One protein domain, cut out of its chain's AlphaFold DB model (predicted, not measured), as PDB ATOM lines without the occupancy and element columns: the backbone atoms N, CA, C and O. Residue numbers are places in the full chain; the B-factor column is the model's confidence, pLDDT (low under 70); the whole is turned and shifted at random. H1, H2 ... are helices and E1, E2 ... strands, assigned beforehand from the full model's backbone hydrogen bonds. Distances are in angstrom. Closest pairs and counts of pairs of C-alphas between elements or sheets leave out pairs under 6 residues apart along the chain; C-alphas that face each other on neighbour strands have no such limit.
ATOM      1  N   LEU A  67     169.627 134.259  96.440       59.47
ATOM      2  CA  LEU A  67     169.393 132.830  96.526       59.47
ATOM      3  C   LEU A  67     170.002 132.157  95.290       59.47
ATOM      4  O   LEU A  67     169.498 132.298  94.170       59.47
ATOM      5  N   ARG A  68     171.108 131.435  95.489       57.00
ATOM      6  CA  ARG A  68     171.750 130.627  94.447       57.00
ATOM      7  C   ARG A  68     171.220 129.201  94.514       57.00
ATOM      8  O   ARG A  68     171.548 128.441  95.419       57.00
ATOM      9  N   LEU A  69     170.425 128.822  93.525       57.88
ATOM     10  CA  LEU A  69     169.860 127.486  93.404       57.88
ATOM     11  C   LEU A  69     170.659 126.666  92.380       57.88
ATOM     12  O   LEU A  69     170.869 127.109  91.244       57.88
ATOM     13  N   ARG A  70     171.113 125.467  92.775       52.19
ATOM     14  CA  ARG A  70     171.886 124.548  91.918       52.19
ATOM     15  C   ARG A  70     171.069 123.312  91.542       52.19
ATOM     16  O   ARG A  70     170.728 122.507  92.403       52.19
ATOM     17  N   GLY A  71     170.812 123.149  90.243       50.25
ATOM     18  CA  GLY A  71     170.227 121.941  89.646       50.25
ATOM     19  C   GLY A  71     171.040 120.696  89.970       50.25
ATOM     20  O   GLY A  71     172.184 120.601  89.543       50.25
ATOM     21  N   GLY A  72     170.462 119.726  90.687       43.03
ATOM     22  CA  GLY A  72     171.124 118.440  90.953       43.03
ATOM     23  C   GLY A  72     171.216 117.525  89.723       43.03
ATOM     24  O   GLY A  72     172.042 116.622  89.691       43.03
ATOM     25  N   ARG A  73     170.377 117.763  88.703       44.62
ATOM     26  CA  ARG A  73     170.290 116.946  87.476       44.62
ATOM     27  C   ARG A  73     170.751 117.658  86.206       44.62
ATOM     28  O   ARG A  73     170.829 117.036  85.155       44.62
ATOM     29  N   THR A  74     171.065 118.945  86.286       42.28
ATOM     30  CA  THR A  74     171.566 119.726  85.156       42.28
ATOM     31  C   THR A  74     172.997 120.141  85.459       42.28
ATOM     32  O   THR A  74     173.249 120.928  86.370       42.28
ATOM     33  N   LEU A  75     173.943 119.584  84.700       42.94
ATOM     34  CA  LEU A  75     175.364 119.941  84.692       42.94
ATOM     35  C   LEU A  75     175.554 121.437  84.358       42.94
ATOM     36  O   LEU A  75     175.891 121.796  83.238       42.94
ATOM     37  N   GLY A  76     175.323 122.334  85.323       41.19
ATOM     38  CA  GLY A  76     175.902 123.682  85.308       41.19
ATOM     39  C   GLY A  76     174.962 124.888  85.344       41.19
ATOM     40  O   GLY A  76     175.463 126.002  85.470       41.19
ATOM     41  N   ARG A  77     173.628 124.755  85.307       47.22
ATOM     42  CA  ARG A  77     172.768 125.957  85.395       47.22
ATOM     43  C   ARG A  77     172.562 126.389  86.847       47.22
ATOM     44  O   ARG A  77     171.656 125.918  87.533       47.22
ATOM     45  N   ARG A  78     173.412 127.311  87.309       54.88
ATOM     46  CA  ARG A  78     173.146 128.121  88.506       54.88
ATOM     47  C   ARG A  78     172.044 129.121  88.166       54.88
ATOM     48  O   ARG A  78     172.182 129.880  87.211       54.88
ATOM     49  N   ARG A  79     170.960 129.125  88.941       60.88
ATOM     50  CA  ARG A  79     169.985 130.221  88.913       60.88
ATOM     51  C   ARG A  79     170.187 131.063  90.158       60.88
ATOM     52  O   ARG A  79     170.246 130.527  91.260       60.88
ATOM     53  N   THR A  80     170.322 132.364  89.967       64.12
ATOM     54  CA  THR A  80     170.492 133.334  91.044       64.12
ATOM     55  C   THR A  80     169.285 134.263  91.035       64.12
ATOM     56  O   THR A  80     168.877 134.748  89.980       64.12
ATOM     57  N   ALA A  81     168.659 134.460  92.191       68.25
ATOM     58  CA  ALA A  81     167.529 135.373  92.335       68.25
ATOM     59  C   ALA A  81     167.685 136.199  93.603       68.25
ATOM     60  O   ALA A  81     168.047 135.663  94.646       68.25
ATOM     61  N   SER A  82     167.430 137.503  93.508       68.25
ATOM     62  CA  SER A  82     167.538 138.393  94.664       68.25
ATOM     63  C   SER A  82     166.328 138.218  95.582       68.25
ATOM     64  O   SER A  82     165.212 138.076  95.084       68.25
ATOM     65  N   ALA A  83     166.505 138.293  96.899       67.62
ATOM     66  CA  ALA A  83     165.449 138.275  97.906       67.62
ATOM     67  C   ALA A  83     164.372 139.312  97.580       67.62
ATOM     68  O   ALA A  83     163.186 139.022  97.656       67.62
ATOM     69  N   ARG A  84     164.790 140.493  97.101       66.94
ATOM     70  CA  ARG A  84     163.892 141.585  96.693       66.94
ATOM     71  C   ARG A  84     163.027 141.253  95.476       66.94
ATOM     72  O   ARG A  84     162.033 141.917  95.242       66.94
ATOM     73  N   THR A  85     163.420 140.262  94.680       75.62
ATOM     74  CA  THR A  85     162.665 139.832  93.492       75.62
ATOM     75  C   THR A  85     161.699 138.691  93.792       75.62
ATOM     76  O   THR A  85     160.845 138.387  92.958       75.62
ATOM     77  N   ILE A  86     161.834 138.059  94.963       82.38
ATOM     78  CA  ILE A  86     160.968 136.970  95.400       82.38
ATOM     79  C   ILE A  86     159.685 137.590  95.948       82.38
ATOM     80  O   ILE A  86     159.689 138.249  96.982       82.38
ATOM     81  N   THR A  87     158.586 137.391  95.233       86.06
ATOM     82  CA  THR A  87     157.277 137.953  95.576       86.06
ATOM     83  C   THR A  87     156.459 137.021  96.454       86.06
ATOM     84  O   THR A  87     155.624 137.493  97.225       86.06
ATOM     85  N   ALA A  88     156.726 135.713  96.401       86.19
ATOM     86  CA  ALA A  88     156.154 134.762  97.343       86.19
ATOM     87  C   ALA A  88     157.075 133.570  97.635       86.19
ATOM     88  O   ALA A  88     157.830 133.128  96.766       86.19
ATOM     89  N   LEU A  89     156.966 133.038  98.852       87.12
ATOM     90  CA  LEU A  89     157.456 131.727  99.255       87.12
ATOM     91  C   LEU A  89     156.248 130.814  99.492       87.12
ATOM     92  O   LEU A  89     155.473 131.079 100.400       87.12
ATOM     93  N   GLU A  90     156.103 129.755  98.700       89.12
ATOM     94  CA  GLU A  90     155.042 128.745  98.820       89.12
ATOM     95  C   GLU A  90     155.590 127.453  99.427       89.12
ATOM     96  O   GLU A  90     156.698 127.035  99.080       89.12
ATOM     97  N   TYR A  91     154.795 126.759 100.237       85.19
ATOM     98  CA  TYR A  91     155.074 125.388 100.639       85.19
ATOM     99  C   TYR A  91     154.151 124.407  99.923       85.19
ATOM    100  O   TYR A  91     152.946 124.595  99.782       85.19
ATOM    101  N   ARG A  92     154.727 123.295  99.477       85.88
ATOM    102  CA  ARG A  92     153.990 122.174  98.915       85.88
ATOM    103  C   ARG A  92     154.456 120.893  99.573       85.88
ATOM    104  O   ARG A  92     155.625 120.520  99.495       85.88
ATOM    105  N   ARG A  93     153.518 120.155 100.152       83.81
ATOM    106  CA  ARG A  93     153.830 118.836 100.689       83.81
ATOM    107  C   ARG A  93     154.250 117.886  99.562       83.81
ATOM    108  O   ARG A  93     153.600 117.820  98.518       83.81
ATOM    109  N   GLY A  94     155.330 117.147  99.774       77.44
ATOM    110  CA  GLY A  94     155.850 116.143  98.851       77.44
ATOM    111  C   GLY A  94     156.510 114.992  99.602       77.44
ATOM    112  O   GLY A  94     157.059 115.182 100.677       77.44
ATOM    113  N   LEU A  95     156.465 113.788  99.035       72.06
ATOM    114  CA  LEU A  95     157.061 112.582  99.638       72.06
ATOM    115  C   LEU A  95     158.572 112.462  99.378       72.06
ATOM    116  O   LEU A  95     159.237 111.572  99.899       72.06
ATOM    117  N   LEU A  96     159.105 113.342  98.535       68.38
ATOM    118  CA  LEU A  96     160.509 113.365  98.146       68.38
ATOM    119  C   LEU A  96     161.329 114.186  99.153       68.38
ATOM    120  O   LEU A  96     160.759 115.019  99.861       68.38
ATOM    121  N   PRO A  97     162.663 114.001  99.191       66.25
ATOM    122  CA  PRO A  97     163.545 114.849  99.984       66.25
ATOM    123  C   PRO A  97     163.273 116.337  99.726       66.25
ATOM    124  O   PRO A  97     162.881 116.667  98.599       66.25
ATOM    125  N   PRO A  98     163.498 117.220 100.719       68.56
ATOM    126  CA  PRO A  98     163.246 118.651 100.601       68.56
ATOM    127  C   PRO A  98     163.804 119.218  99.298       68.56
ATOM    128  O   PRO A  98     164.946 118.945  98.929       68.56
ATOM    129  N   ARG A  99     162.990 119.994  98.587       76.69
ATOM    130  CA  ARG A  99     163.306 120.622  97.309       76.69
ATOM    131  C   ARG A  99     162.870 122.085  97.281       76.69
ATOM    132  O   ARG A  99     161.929 122.461  97.961       76.69
ATOM    133  N   LEU A 100     163.521 122.900  96.463       78.38
ATOM    134  CA  LEU A 100     163.108 124.256  96.115       78.38
ATOM    135  C   LEU A 100     162.866 124.332  94.618       78.38
ATOM    136  O   LEU A 100     163.639 123.792  93.842       78.38
ATOM    137  N   ALA A 101     161.823 125.016  94.189       78.75
ATOM    138  CA  ALA A 101     161.599 125.327  92.788       78.75
ATOM    139  C   ALA A 101     161.449 126.835  92.640       78.75
ATOM    140  O   ALA A 101     160.823 127.487  93.473       78.75
ATOM    141  N   LEU A 102     162.024 127.393  91.581       82.38
ATOM    142  CA  LEU A 102     161.859 128.804  91.259       82.38
ATOM    143  C   LEU A 102     160.908 128.923  90.077       82.38
ATOM    144  O   LEU A 102     161.231 128.495  88.967       82.38
ATOM    145  N   ARG A 103     159.745 129.519  90.321       82.94
ATOM    146  CA  ARG A 103     158.680 129.705  89.341       82.94
ATOM    147  C   ARG A 103     158.536 131.187  89.026       82.94
ATOM    148  O   ARG A 103     158.326 132.007  89.911       82.94
ATOM    149  N   ARG A 104     158.626 131.542  87.747       81.94
ATOM    150  CA  ARG A 104     158.287 132.895  87.292       81.94
ATOM    151  C   ARG A 104     156.783 132.971  87.058       81.94
ATOM    152  O   ARG A 104     156.213 132.098  86.409       81.94
ATOM    153  N   THR A 105     156.159 134.000  87.604       82.00
ATOM    154  CA  THR A 105     154.735 134.306  87.458       82.00
ATOM    155  C   THR A 105     154.584 135.727  86.913       82.00
ATOM    156  O   THR A 105     155.531 136.511  87.019       82.00
ATOM    157  N   PRO A 106     153.422 136.093  86.348       79.94
ATOM    158  CA  PRO A 106     153.146 137.480  85.967       79.94
ATOM    159  C   PRO A 106     153.316 138.473  87.128       79.94
ATOM    160  O   PRO A 106     153.685 139.620  86.914       79.94
ATOM    161  N   GLN A 107     153.095 138.017  88.363       80.88
ATOM    162  CA  GLN A 107     153.205 138.797  89.594       80.88
ATOM    163  C   GLN A 107     154.632 138.840  90.169       80.88
ATOM    164  O   GLN A 107     154.835 139.430  91.225       80.88
ATOM    165  N   GLY A 108     155.617 138.203  89.525       84.06
ATOM    166  CA  GLY A 108     157.015 138.171  89.967       84.06
ATOM    167  C   GLY A 108     157.577 136.761  90.158       84.06
ATOM    168  O   GLY A 108     157.116 135.795  89.541       84.06
ATOM    169  N   VAL A 109     158.625 136.630  90.976       84.69
ATOM    170  CA  VAL A 109     159.305 135.346  91.204       84.69
ATOM    171  C   VAL A 109     158.756 134.668  92.452       84.69
ATOM    172  O   VAL A 109     158.894 135.177  93.557       84.69
ATOM    173  N   VAL A 110     158.193 133.479  92.279       85.88
ATOM    174  CA  VAL A 110     157.740 132.626  93.375       85.88
ATOM    175  C   VAL A 110     158.786 131.559  93.647       85.88
ATOM    176  O   VAL A 110     159.235 130.846  92.744       85.88
ATOM    177  N   LEU A 111     159.164 131.437  94.908       87.50
ATOM    178  CA  LEU A 111     159.993 130.360  95.404       87.50
ATOM    179  C   LEU A 111     159.091 129.317  96.056       87.50
ATOM    180  O   LEU A 111     158.273 129.650  96.899       87.50
ATOM    181  N   ARG A 112     159.212 128.054  95.668       87.62
ATOM    182  CA  ARG A 112     158.371 126.973  96.182       87.62
ATOM    183  C   ARG A 112     159.216 125.948  96.920       87.62
ATOM    184  O   ARG A 112     160.008 125.253  96.292       87.62
ATOM    185  N   ALA A 113     159.024 125.834  98.225       87.12
ATOM    186  CA  ALA A 113     159.551 124.770  99.065       87.12
ATOM    187  C   ALA A 113     158.678 123.514  98.922       87.12
ATOM    188  O   ALA A 113     157.464 123.570  99.084       87.12
ATOM    189  N   ILE A 114     159.278 122.374  98.594       83.56
ATOM    190  CA  ILE A 114     158.594 121.094  98.400       83.56
ATOM    191  C   ILE A 114     159.215 120.061  99.327       83.56
ATOM    192  O   ILE A 114     160.369 119.699  99.135       83.56
ATOM    193  N   GLY A 115     158.487 119.539 100.305       80.75
ATOM    194  CA  GLY A 115     159.047 118.543 101.222       80.75
ATOM    195  C   GLY A 115     157.990 117.831 102.055       80.75
ATOM    196  O   GLY A 115     156.809 118.155 101.947       80.75
ATOM    197  N   PRO A 116     158.383 116.842 102.872       75.62
ATOM    198  CA  PRO A 116     157.433 116.044 103.647       75.62
ATOM    199  C   PRO A 116     156.819 116.826 104.809       75.62
ATOM    200  O   PRO A 116     155.689 116.532 105.213       75.62
ATOM    201  N   ARG A 117     157.560 117.813 105.327       81.06
ATOM    202  CA  ARG A 117     157.173 118.687 106.432       81.06
ATOM    203  C   ARG A 117     157.652 120.120 106.185       81.06
ATOM    204  O   ARG A 117     158.672 120.325 105.525       81.06
ATOM    205  N   ALA A 118     156.900 121.086 106.709       80.75
ATOM    206  CA  ALA A 118     157.187 122.517 106.596       80.75
ATOM    207  C   ALA A 118     158.244 122.993 107.610       80.75
ATOM    208  O   ALA A 118     158.953 123.956 107.345       80.75
ATOM    209  N   ASP A 119     158.398 122.269 108.720       78.94
ATOM    210  CA  ASP A 119     159.360 122.513 109.806       78.94
ATOM    211  C   ASP A 119     160.802 122.089 109.471       78.94
ATOM    212  O   ASP A 119     161.694 122.174 110.312       78.94
ATOM    213  N   ALA A 120     161.056 121.618 108.247       78.88
ATOM    214  CA  ALA A 120     162.383 121.181 107.848       78.88
ATOM    215  C   ALA A 120     163.392 122.338 107.953       78.88
ATOM    216  O   ALA A 120     163.178 123.417 107.398       78.88
ATOM    217  N   GLU A 121     164.540 122.070 108.581       75.31
ATOM    218  CA  GLU A 121     165.603 123.052 108.856       75.31
ATOM    219  C   GLU A 121     165.971 123.925 107.645       75.31
ATOM    220  O   GLU A 121     166.169 125.133 107.749       75.31
ATOM    221  N   ALA A 122     166.020 123.319 106.458       72.06
ATOM    222  CA  ALA A 122     166.347 124.022 105.227       72.06
ATOM    223  C   ALA A 122     165.281 125.056 104.812       72.06
ATOM    224  O   ALA A 122     165.620 126.106 104.267       72.06
ATOM    225  N   PHE A 123     163.996 124.777 105.057       82.06
ATOM    226  CA  PHE A 123     162.906 125.718 104.788       82.06
ATOM    227  C   PHE A 123     162.862 126.825 105.836       82.06
ATOM    228  O   PHE A 123     162.627 127.975 105.472       82.06
ATOM    229  N   ARG A 124     163.194 126.504 107.092       76.81
ATOM    230  CA  ARG A 124     163.381 127.491 108.162       76.81
ATOM    231  C   ARG A 124     164.431 128.527 107.795       76.81
ATOM    232  O   ARG A 124     164.133 129.716 107.775       76.81
ATOM    233  N   GLN A 125     165.644 128.083 107.466       76.25
ATOM    234  CA  GLN A 125     166.745 128.989 107.119       76.25
ATOM    235  C   GLN A 125     166.387 129.882 105.931       76.25
ATOM    236  O   GLN A 125     166.705 131.068 105.922       76.25
ATOM    237  N   LEU A 126     165.669 129.332 104.953       78.31
ATOM    238  CA  LEU A 126     165.210 130.069 103.787       78.31
ATOM    239  C   LEU A 126     164.133 131.113 104.124       78.31
ATOM    240  O   LEU A 126     164.213 132.250 103.658       78.31
ATOM    241  N   ALA A 127     163.133 130.737 104.920       79.00
ATOM    242  CA  ALA A 127     162.081 131.644 105.358       79.00
ATOM    243  C   ALA A 127     162.662 132.768 106.227       79.00
ATOM    244  O   ALA A 127     162.396 133.937 105.960       79.00
ATOM    245  N   MET A 128     163.545 132.441 107.175       78.31
ATOM    246  CA  MET A 128     164.271 133.427 107.981       78.31
ATOM    247  C   MET A 128     165.128 134.357 107.127       78.31
ATOM    248  O   MET A 128     165.070 135.569 107.298       78.31
ATOM    249  N   TRP A 129     165.867 133.824 106.154       78.62
ATOM    250  CA  TRP A 129     166.639 134.638 105.220       78.62
ATOM    251  C   TRP A 129     165.743 135.613 104.435       78.62
ATOM    252  O   TRP A 129     166.070 136.792 104.310       78.62
ATOM    253  N   LEU A 130     164.568 135.174 103.970       77.38
ATOM    254  CA  LEU A 130     163.597 136.060 103.317       77.38
ATOM    255  C   LEU A 130     162.998 137.098 104.274       77.38
ATOM    256  O   LEU A 130     162.802 138.241 103.866       77.38
ATOM    257  N   ILE A 131     162.746 136.748 105.535       75.94
ATOM    258  CA  ILE A 131     162.271 137.694 106.552       75.94
ATOM    259  C   ILE A 131     163.345 138.744 106.843       75.94
ATOM    260  O   ILE A 131     163.039 139.929 106.890       75.94
ATOM    261  N   VAL A 132     164.606 138.350 106.998       76.44
ATOM    262  CA  VAL A 132     165.697 139.284 107.309       76.44
ATOM    263  C   VAL A 132     166.027 140.174 106.105       76.44
ATOM    264  O   VAL A 132     166.213 141.380 106.260       76.44
ATOM    265  N   HIS A 133     166.051 139.621 104.888       68.81
ATOM    266  CA  HIS A 133     166.595 140.311 103.709       68.81
ATOM    267  C   HIS A 133     165.556 140.761 102.667       68.81
ATOM    268  O   HIS A 133     165.865 141.581 101.800       68.81
ATOM    269  N   GLY A 134     164.327 140.244 102.727       65.81
ATOM    270  CA  GLY A 134     163.253 140.461 101.745       65.81
ATOM    271  C   GLY A 134     161.941 140.987 102.341       65.81
ATOM    272  O   GLY A 134     160.939 141.075 101.625       65.81
ATOM    273  N   ARG A 135     161.947 141.375 103.629       60.56
ATOM    274  CA  ARG A 135     160.768 141.590 104.496       60.56
ATOM    275  C   ARG A 135     159.658 142.491 103.958       60.56
ATOM    276  O   ARG A 135     158.548 142.449 104.471       60.56
ATOM    277  N   ARG A 136     159.943 143.350 102.978       56.81
ATOM    278  CA  ARG A 136     158.994 144.385 102.548       56.81
ATOM    279  C   ARG A 136     158.061 143.967 101.411       56.81
ATOM    280  O   ARG A 136     157.132 144.715 101.134       56.81
ATOM    281  N   GLN A 137     158.287 142.832 100.739       64.12
ATOM    282  CA  GLN A 137     157.513 142.487  99.531       64.12
ATOM    283  C   GLN A 137     157.165 140.999  99.378       64.12
ATOM    284  O   GLN A 137     156.177 140.686  98.715       64.12
ATOM    285  N   ALA A 138     157.935 140.089  99.979       76.12
ATOM    286  CA  ALA A 138     157.703 138.657  99.827       76.12
ATOM    287  C   ALA A 138     156.544 138.179 100.715       76.12
ATOM    288  O   ALA A 138     156.605 138.287 101.939       76.12
ATOM    289  N   ARG A 139     155.502 137.602 100.111       84.50
ATOM    290  CA  ARG A 139     154.446 136.887 100.844       84.50
ATOM    291  C   ARG A 139     154.953 135.507 101.244       84.50
ATOM    292  O   ARG A 139     155.380 134.748 100.381       84.50
ATOM    293  N   ILE A 140     154.912 135.168 102.525       83.12
ATOM    294  CA  ILE A 140     155.341 133.850 103.007       83.12
ATOM    295  C   ILE A 140     154.101 132.998 103.259       83.12
ATOM    296  O   ILE A 140     153.136 133.486 103.843       83.12
ATOM    297  N   ASP A 141     154.128 131.748 102.796       85.06
ATOM    298  CA  ASP A 141     153.082 130.762 103.051       85.06
ATOM    299  C   ASP A 141     152.790 130.671 104.559       85.06
ATOM    300  O   ASP A 141     153.725 130.420 105.330       85.06
ATOM    301  N   PRO A 142     151.528 130.848 104.990       81.25
ATOM    302  CA  PRO A 142     151.147 130.734 106.393       81.25
ATOM    303  C   PRO A 142     151.624 129.430 107.035       81.25
ATOM    304  O   PRO A 142     152.108 129.455 108.156       81.25
ATOM    305  N   VAL A 143     151.625 128.315 106.296       81.50
ATOM    306  CA  VAL A 143     152.065 127.013 106.827       81.50
ATOM    307  C   VAL A 143     153.543 127.026 107.233       81.50
ATOM    308  O   VAL A 143     153.933 126.357 108.188       81.50
ATOM    309  N   LEU A 144     154.385 127.783 106.521       81.50
ATOM    310  CA  LEU A 144     155.794 127.951 106.888       81.50
ATOM    311  C   LEU A 144     155.960 128.904 108.069       81.50
ATOM    312  O   LEU A 144     156.838 128.679 108.895       81.50
ATOM    313  N   LEU A 145     155.130 129.946 108.159       82.38
ATOM    314  CA  LEU A 145     155.134 130.858 109.303       82.38
ATOM    315  C   LEU A 145     154.686 130.150 110.585       82.38
ATOM    316  O   LEU A 145     155.351 130.278 111.606       82.38
ATOM    317  N   ASP A 146     153.629 129.343 110.514       80.56
ATOM    318  CA  ASP A 146     153.141 128.543 111.637       80.56
ATOM    319  C   ASP A 146     154.191 127.515 112.075       80.56
ATOM    320  O   ASP A 146     154.446 127.339 113.265       80.56
ATOM    321  N   ALA A 147     154.866 126.874 111.112       79.56
ATOM    322  CA  ALA A 147     155.956 125.948 111.400       79.56
ATOM    323  C   ALA A 147     157.156 126.633 112.076       79.56
ATOM    324  O   ALA A 147     157.800 126.016 112.919       79.56
ATOM    325  N   LEU A 148     157.450 127.893 111.733       77.19
ATOM    326  CA  LEU A 148     158.461 128.697 112.424       77.19
ATOM    327  C   LEU A 148     158.015 129.069 113.844       77.19
ATOM    328  O   LEU A 148     158.812 128.978 114.773       77.19
ATOM    329  N   ALA A 149     156.752 129.465 114.019       75.06
ATOM    330  CA  ALA A 149     156.201 129.878 115.309       75.06
ATOM    331  C   ALA A 149     156.111 128.719 116.317       75.06
ATOM    332  O   ALA A 149     156.289 128.923 117.513       75.06
ATOM    333  N   ALA A 150     155.883 127.493 115.840       70.38
ATOM    334  CA  ALA A 150     155.790 126.298 116.676       70.38
ATOM    335  C   ALA A 150     157.150 125.763 117.177       70.38
ATOM    336  O   ALA A 150     157.192 124.727 117.846       70.38
ATOM    337  N   MET A 151     158.271 126.415 116.847       64.62
ATOM    338  CA  MET A 151     159.595 125.925 117.230       64.62
ATOM    339  C   MET A 151     159.946 126.241 118.690       64.62
ATOM    340  O   MET A 151     159.681 127.344 119.162       64.62
ATOM    341  N   PRO A 152     160.613 125.312 119.403       58.22
ATOM    342  CA  PRO A 152     160.968 125.482 120.813       58.22
ATOM    343  C   PRO A 152     161.893 126.681 121.070       58.22
ATOM    344  O   PRO A 152     161.753 127.328 122.104       58.22
ATOM    345  N   ASP A 153     162.749 127.036 120.104       55.16
ATOM    346  CA  ASP A 153     163.607 128.234 120.145       55.16
ATOM    347  C   ASP A 153     162.792 129.550 120.138       55.16
ATOM    348  O   ASP A 153     163.310 130.621 120.448       55.16
ATOM    349  N   HIS A 154     161.507 129.488 119.774       49.59
ATOM    350  CA  HIS A 154     160.566 130.615 119.721       49.59
ATOM    351  C   HIS A 154     159.360 130.424 120.650       49.59
ATOM    352  O   HIS A 154     158.594 131.357 120.857       49.59
ATOM    353  N   ALA A 155     159.219 129.258 121.286       47.38
ATOM    354  CA  ALA A 155     158.077 128.902 122.129       47.38
ATOM    355  C   ALA A 155     157.965 129.719 123.432       47.38
ATOM    356  O   ALA A 155     157.005 129.550 124.179       47.38
TER     357      ALA A 155
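Overview. This is residues 67 to 155 of the 166 residues of an uncharacterized protein of Lysobacter sp. N42 (UniProt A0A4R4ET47). A strongly twisted sheet of three strands, E3, E5 and E4, has the helix H1 packed lengthwise over one face, and the shorter helix H2 sits crosswise to H1 beyond the E3 edge. A separate two-stranded hairpin, E1 and E2, lies off toward the E4 side, and its loop and the last printed residues make the two ends of the longest axis. The printed part has 89 residues, with five named strands followed by two named helices, in the order E1 E2 E3 E4 E5 H1 H2; the sheet runs E3 E5 E4 and is mixed. The class is mixed, helices and strands, and the whole is compact, with a radius of gyration of the C-alphas of 13.0 A and spans of 41 by 31 by 20 A.

Arrangement. In the sheet, the inner strand E5, residues 108 to 115, is parallel to the edge strand E3, residues 86 to 93, with N 90 and O 111 at 2.8 A. E5 is antiparallel to the other edge strand, E4, residues 99 to 105, with N 101 and O 112 at 2.8 A; E4 and E5 form a hairpin. H1, residues 121 to 134, is on the sheet at a height of 10.5 A, over E3 and E5, and runs along the strands, at 17 degrees to E3 on the local plane; this gives two layers, a helix on one face of a sheet. The closest C-alphas of H1 and E5 are those of Phe 123 and Ala 113, 6.7 A apart. H2, residues 142 to 149, only grazes the sheet with residues 142 to 144; the C-alphas of Leu 144 and Tyr 91 of E3 are closest, at 6.8 A. H2 touches H1, which meets it with residues 123 to 127 alone, about perpendicular at 80 degrees, closest at the C-alphas of Arg 124 and Leu 148, 6.6 A. In both helices every O i to N i+4 pair is within hydrogen-bond range. E1, residues 67 to 70, and E2, residues 78 to 82, form an antiparallel hairpin, with N 69 and O 79 at 2.8 A. The closest C-alphas of E1 and E4 are those of Leu 69 and Leu 100, 8.0 A apart.

Along the chain. E1 begins at C-alpha 67, (169.393, 132.830, 96.526), and is 9.8 A long; E2 is 13.2 A. E3 is 20.2 A, E4 18.9 A and E5 22.7 A long. H1 begins at C-alpha 121, (165.603, 123.052, 108.856), and is 19.0 A long. H2 is 10.3 A long and ends at C-alpha 149, (156.201, 129.878, 115.309).

Size, cuts and confidence. The C-alphas of Leu 75 and Ala 155 are the two farthest apart, at 42.2 A. The printed part has no cut and no long link. Mean pLDDT of the printed part is 72.6; it is under 70 at residues 67 to 84, 96 to 98, 133 to 137 and 151 to 155.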